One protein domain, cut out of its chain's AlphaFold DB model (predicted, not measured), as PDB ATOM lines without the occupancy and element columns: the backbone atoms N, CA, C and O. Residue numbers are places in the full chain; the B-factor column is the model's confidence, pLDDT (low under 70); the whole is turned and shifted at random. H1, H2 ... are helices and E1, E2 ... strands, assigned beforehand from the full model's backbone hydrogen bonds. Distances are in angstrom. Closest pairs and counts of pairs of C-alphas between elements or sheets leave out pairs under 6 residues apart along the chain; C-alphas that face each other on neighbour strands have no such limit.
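This is residues 34 to 76 of the 90 residues of an uncharacterized protein of Xanthomonas campestris (UniProt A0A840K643). A small antiparallel sheet of three strands, E1, E2 and E3, has the single helix H1 packed over one face, running slantwise above E2 and part of E1, while its other face is bare. The strands form a meander, each strand the antiparallel neighbour of the one before, with the order E1 - E2 - E3 across the sheet, and helix and sheet make two layers, a helix on one face of a sheet. The printed part has 43 residues, with one named helix and then three named strands along the chain, and its class is mixed, helices and strands. The whole is compact, with a radius of gyration of the C-alphas of 10.0 A, and its outline is only just flat, with spans of 28 by 23 by 13 A.

Begin with the sheet and find C-alpha 50 at (88.409, 129.256, 128.543), where E1 starts; it covers residues 50 to 56 and is 17.6 A long. E2 covers residues 62 to 67 and is 16.7 A long. E3, residues 73 to 76, ends at C-alpha 76 at (99.800, 136.009, 129.030), with 10.5 A from its first to its last C-alpha. Now go back to C-alpha 35 at (95.816, 144.458, 142.322); from there H1, residues 35 to 47, runs 18.2 A.

Look first at E2, the inner strand. E1 and E2 form a hairpin, antiparallel at 155 degrees, where N 53 and O 65 are 2.9 A apart and N 63 and O 55 are 2.8 A apart, within hydrogen-bond range. E2 and E3 form a second hairpin, antiparallel at 149 degrees, with N 64 and O 76 at 2.8 A. E1 and E3 are the edge strands. H1 is on the sheet at a height over the sheet of 9.1 A. It lies over E2 and only just over E1, on which 3 of its C-alphas fall. On the local plane its line and that of E2 stand at 30.3 degrees, only just slantwise to the strands. The closest C-alphas of H1 and E2 are those of Phe 40 and Tyr 64, 6.6 A apart; of H1 and E1, those of Phe 40 and Phe 54, 7.1 A apart. In H1 every O i to N i+4 pair is within hydrogen-bond range.

The two C-alphas farthest apart are those of Ser 34 and Asp 70, at 30.0 A. The printed part has no cut, and its three links, H1 to E1, E1 to E2 and E2 to E3, are tight. The mean pLDDT of the printed part is 96.1, and no printed residue is under 70.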
ATOM      1  N   SER A  34      91.969 142.998 144.992       86.38
ATOM      2  CA  SER A  34      93.428 143.149 145.016       86.38
ATOM      3  C   SER A  34      93.965 143.534 143.631       86.38
ATOM      4  O   SER A  34      93.301 143.353 142.601       86.38
ATOM      5  N   ALA A  35      95.186 144.068 143.581       90.25
ATOM      6  CA  ALA A  35      95.816 144.458 142.322       90.25
ATOM      7  C   ALA A  35      95.940 143.274 141.338       90.25
ATOM      8  O   ALA A  35      95.763 143.449 140.131       90.25
ATOM      9  N   GLU A  36      96.182 142.069 141.856       89.62
ATOM     10  CA  GLU A  36      96.248 140.813 141.109       89.62
ATOM     11  C   GLU A  36      94.885 140.425 140.528       89.62
ATOM     12  O   GLU A  36      94.804 140.090 139.346       89.62
ATOM     13  N   VAL A  37      93.808 140.524 141.320       92.88
ATOM     14  CA  VAL A  37      92.442 140.226 140.856       92.88
ATOM     15  C   VAL A  37      92.043 141.182 139.737       92.88
ATOM     16  O   VAL A  37      91.604 140.735 138.678       92.88
ATOM     17  N   LYS A  38      92.302 142.485 139.897       94.62
ATOM     18  CA  LYS A  38      92.051 143.478 138.837       94.62
ATOM     19  C   LYS A  38      92.843 143.169 137.568       94.62
ATOM     20  O   LYS A  38      92.332 143.326 136.461       94.62
ATOM     21  N   ALA A  39      94.099 142.741 137.699       95.88
ATOM     22  CA  ALA A  39      94.912 142.360 136.549       95.88
ATOM     23  C   ALA A  39      94.356 141.118 135.841       95.88
ATOM     24  O   ALA A  39      94.304 141.095 134.609       95.88
ATOM     25  N   PHE A  40      93.897 140.126 136.603       96.00
ATOM     26  CA  PHE A  40      93.255 138.933 136.067       96.00
ATOM     27  C   PHE A  40      91.947 139.263 135.336       96.00
ATOM     28  O   PHE A  40      91.743 138.805 134.215       96.00
ATOM     29  N   GLU A  41      91.091 140.109 135.913       95.81
ATOM     30  CA  GLU A  41      89.849 140.572 135.282       95.81
ATOM     31  C   GLU A  41      90.117 141.325 133.973       95.81
ATOM     32  O   GLU A  41      89.470 141.055 132.958       95.81
ATOM     33  N   ARG A  42      91.125 142.212 133.948       96.31
ATOM     34  CA  ARG A  42      91.564 142.878 132.709       96.31
ATOM     35  C   ARG A  42      92.035 141.876 131.658       96.31
ATOM     36  O   ARG A  42      91.710 142.034 130.483       96.31
ATOM     37  N   ALA A  43      92.798 140.859 132.055       97.12
ATOM     38  CA  ALA A  43      93.253 139.815 131.141       97.12
ATOM     39  C   ALA A  43      92.079 138.982 130.608       97.12
ATOM     40  O   ALA A  43      92.000 138.763 129.400       97.12
ATOM     41  N   GLN A  44      91.121 138.607 131.462       96.81
ATOM     42  CA  GLN A  44      89.893 137.926 131.046       96.81
ATOM     43  C   GLN A  44      89.108 138.738 130.014       96.81
ATOM     44  O   GLN A  44      88.724 138.207 128.973       96.81
ATOM     45  N   ALA A  45      88.905 140.029 130.281       97.19
ATOM     46  CA  ALA A  45      88.190 140.930 129.382       97.19
ATOM     47  C   ALA A  45      88.921 141.168 128.050       97.19
ATOM     48  O   ALA A  45      88.287 141.546 127.073       97.19
ATOM     49  N   ARG A  46      90.245 140.968 128.008       96.94
ATOM     50  CA  ARG A  46      91.065 141.161 126.806       96.94
ATOM     51  C   ARG A  46      91.200 139.896 125.964       96.94
ATOM     52  O   ARG A  46      91.191 139.981 124.739       96.94
ATOM     53  N   TYR A  47      91.418 138.754 126.608       97.38
ATOM     54  CA  TYR A  47      91.850 137.528 125.937       97.38
ATOM     55  C   TYR A  47      90.755 136.465 125.843       97.38
ATOM     56  O   TYR A  47      90.798 135.646 124.928       97.38
ATOM     57  N   HIS A  48      89.774 136.483 126.752       96.56
ATOM     58  CA  HIS A  48      88.640 135.556 126.764       96.56
ATOM     59  C   HIS A  48      89.037 134.070 126.700       96.56
ATOM     60  O   HIS A  48      88.399 133.279 125.998       96.56
ATOM     61  N   TYR A  49      90.102 133.668 127.401       97.94
ATOM     62  CA  TYR A  49      90.476 132.258 127.444       97.94
ATOM     63  C   TYR A  49      89.453 131.461 128.253       97.94
ATOM     64  O   TYR A  49      88.942 131.900 129.286       97.94
ATOM     65  N   LYS A  50      89.181 130.244 127.788       98.06
ATOM     66  CA  LYS A  50      88.409 129.256 128.543       98.06
ATOM     67  C   LYS A  50      89.287 128.630 129.622       98.06
ATOM     68  O   LYS A  50      90.502 128.526 129.449       98.06
ATOM     69  N   ASP A  51      88.663 128.211 130.722       96.62
ATOM     70  CA  ASP A  51      89.332 127.566 131.864       96.62
ATOM     71  C   ASP A  51      90.519 128.374 132.406       96.62
ATOM     72  O   ASP A  51      91.548 127.819 132.816       96.62
ATOM     73  N   ALA A  52      90.381 129.701 132.344       97.56
ATOM     74  CA  ALA A  52      91.461 130.603 132.664       97.56
ATOM     75  C   ALA A  52      91.729 130.661 134.166       97.56
ATOM     76  O   ALA A  52      90.808 130.649 134.984       97.56
ATOM     77  N   ARG A  53      93.007 130.752 134.516       97.25
ATOM     78  CA  ARG A  53      93.504 130.670 135.887       97.25
ATOM     79  C   ARG A  53      94.728 131.548 136.083       97.25
ATOM     80  O   ARG A  53      95.436 131.878 135.129       97.25
ATOM     81  N   PHE A  54      94.923 131.952 137.328       94.50
ATOM     82  CA  PHE A  54      96.116 132.653 137.765       94.50
ATOM     83  C   PHE A  54      97.196 131.610 138.060       94.50
ATOM     84  O   PHE A  54      96.981 130.730 138.889       94.50
ATOM     85  N   GLU A  55      98.329 131.704 137.378       95.56
ATOM     86  CA  GLU A  55      99.461 130.780 137.499       95.56
ATOM     87  C   GLU A  55     100.768 131.570 137.614       95.56
ATOM     88  O   GLU A  55     100.783 132.797 137.489       95.56
ATOM     89  N   TRP A  56     101.874 130.862 137.822       94.38
ATOM     90  CA  TRP A  56     103.219 131.432 137.857       94.38
ATOM     91  C   TRP A  56     104.075 130.817 136.750       94.38
ATOM     92  O   TRP A  56     104.051 129.605 136.537       94.38
ATOM     93  N   ASP A  57     104.821 131.650 136.026       94.75
ATOM     94  CA  ASP A  57     105.785 131.175 135.034       94.75
ATOM     95  C   ASP A  57     107.096 130.694 135.683       94.75
ATOM     96  O   ASP A  57     107.311 130.810 136.888       94.75
ATOM     97  N   ALA A  58     108.017 130.175 134.865       94.50
ATOM     98  CA  ALA A  58     109.320 129.687 135.329       94.50
ATOM     99  C   ALA A  58     110.217 130.773 135.961       94.50
ATOM    100  O   ALA A  58     111.243 130.450 136.554       94.50
ATOM    101  N   SER A  59     109.860 132.054 135.814       94.06
ATOM    102  CA  SER A  59     110.536 133.190 136.452       94.06
ATOM    103  C   SER A  59     109.828 133.647 137.735       94.06
ATOM    104  O   SER A  59     110.148 134.719 138.245       94.06
ATOM    105  N   ASN A  60     108.872 132.861 138.250       94.75
ATOM    106  CA  ASN A  60     108.012 133.206 139.385       94.75
ATOM    107  C   ASN A  60     107.256 134.525 139.186       94.75
ATOM    108  O   ASN A  60     107.030 135.295 140.123       94.75
ATOM    109  N   CYS A  61     106.839 134.790 137.948       95.81
ATOM    110  CA  CYS A  61     105.978 135.912 137.618       95.81
ATOM    111  C   CYS A  61     104.573 135.433 137.257       95.81
ATOM    112  O   CYS A  61     104.394 134.446 136.548       95.81
ATOM    113  N   ALA A  62     103.569 136.168 137.720       96.44
ATOM    114  CA  ALA A  62     102.172 135.856 137.508       96.44
ATOM    115  C   ALA A  62     101.816 135.876 136.019       96.44
ATOM    116  O   ALA A  62     102.187 136.791 135.263       96.44
ATOM    117  N   VAL A  63     101.042 134.877 135.616       97.88
ATOM    118  CA  VAL A  63     100.497 134.736 134.273       97.88
ATOM    119  C   VAL A  63      99.022 134.367 134.326       97.88
ATOM    120  O   VAL A  63      98.534 133.682 135.222       97.88
ATOM    121  N   TYR A  64      98.307 134.848 133.322       98.19
ATOM    122  CA  TYR A  64      96.975 134.418 132.960       98.19
ATOM    123  C   TYR A  64      97.124 133.248 131.993       98.19
ATOM    124  O   TYR A  64      97.583 133.431 130.863       98.19
ATOM    125  N   GLU A  65      96.775 132.046 132.440       98.25
ATOM    126  CA  GLU A  65      96.852 130.837 131.626       98.25
ATOM    127  C   GLU A  65      95.456 130.300 131.331       98.25
ATOM    128  O   GLU A  65      94.619 130.215 132.224       98.25
ATOM    129  N   GLY A  66      95.212 129.877 130.093       98.12
ATOM    130  CA  GLY A  66      93.954 129.248 129.703       98.12
ATOM    131  C   GLY A  66      93.979 128.741 128.268       98.12
ATOM    132  O   GLY A  66      95.011 128.768 127.594       98.12
ATOM    133  N   THR A  67      92.833 128.260 127.801       98.56
ATOM    134  CA  THR A  67      92.641 127.821 126.416       98.56
ATOM    135  C   THR A  67      92.181 129.003 125.571       98.56
ATOM    136  O   THR A  67      91.070 129.508 125.751       98.56
ATOM    137  N   ALA A  68      93.034 129.448 124.655       97.44
ATOM    138  CA  ALA A  68      92.761 130.555 123.753       97.44
ATOM    139  C   ALA A  68      91.664 130.209 122.723       97.44
ATOM    140  O   ALA A  68      91.315 129.036 122.552       97.44
ATOM    141  N   PRO A  69      91.107 131.206 122.005       96.88
ATOM    142  CA  PRO A  69      90.072 130.966 120.996       96.88
ATOM    143  C   PRO A  69      90.491 130.014 119.864       96.88
ATOM    144  O   PRO A  69      89.632 129.395 119.242       96.88
ATOM    145  N   ASP A  70      91.796 129.864 119.620       96.75
ATOM    146  CA  ASP A  70      92.363 128.907 118.661       96.75
ATOM    147  C   ASP A  70      92.430 127.459 119.195       96.75
ATOM    148  O   ASP A  70      92.908 126.560 118.502       96.75
ATOM    149  N   GLY A  71      91.962 127.224 120.425       97.62
ATOM    150  CA  GLY A  71      91.955 125.925 121.091       97.62
ATOM    151  C   GLY A  71      93.281 125.544 121.750       97.62
ATOM    152  O   GLY A  71      93.370 124.466 122.337       97.62
ATOM    153  N   LYS A  72      94.314 126.392 121.686       98.12
ATOM    154  CA  LYS A  72      95.621 126.099 122.283       98.12
ATOM    155  C   LYS A  72      95.709 126.653 123.693       98.12
ATOM    156  O   LYS A  72      95.183 127.722 123.997       98.12
ATOM    157  N   ARG A  73      96.441 125.949 124.556       97.75
ATOM    158  CA  ARG A  73      96.809 126.498 125.860       97.75
ATOM    159  C   ARG A  73      97.848 127.596 125.661       97.75
ATOM    160  O   ARG A  73      98.842 127.386 124.967       97.75
ATOM    161  N   GLN A  74      97.587 128.764 126.229       98.31
ATOM    162  CA  GLN A  74      98.444 129.937 126.111       98.31
ATOM    163  C   GLN A  74      98.560 130.645 127.459       98.31
ATOM    164  O   GLN A  74      97.659 130.573 128.295       98.31
ATOM    165  N   GLN A  75      99.667 131.363 127.628       97.88
ATOM    166  CA  GLN A  75      99.945 132.198 128.789       97.88
ATOM    167  C   GLN A  75     100.093 133.655 128.358       97.88
ATOM    168  O   GLN A  75     100.660 133.939 127.303       97.88
ATOM    169  N   GLN A  76      99.601 134.571 129.185       97.75
ATOM    170  CA  GLN A  76      99.800 136.009 129.030       97.75
ATOM    171  C   GLN A  76     100.295 136.600 130.351       97.75
ATOM    172  O   GLN A  76      99.784 136.229 131.407       97.75
TER     173      GLN A  76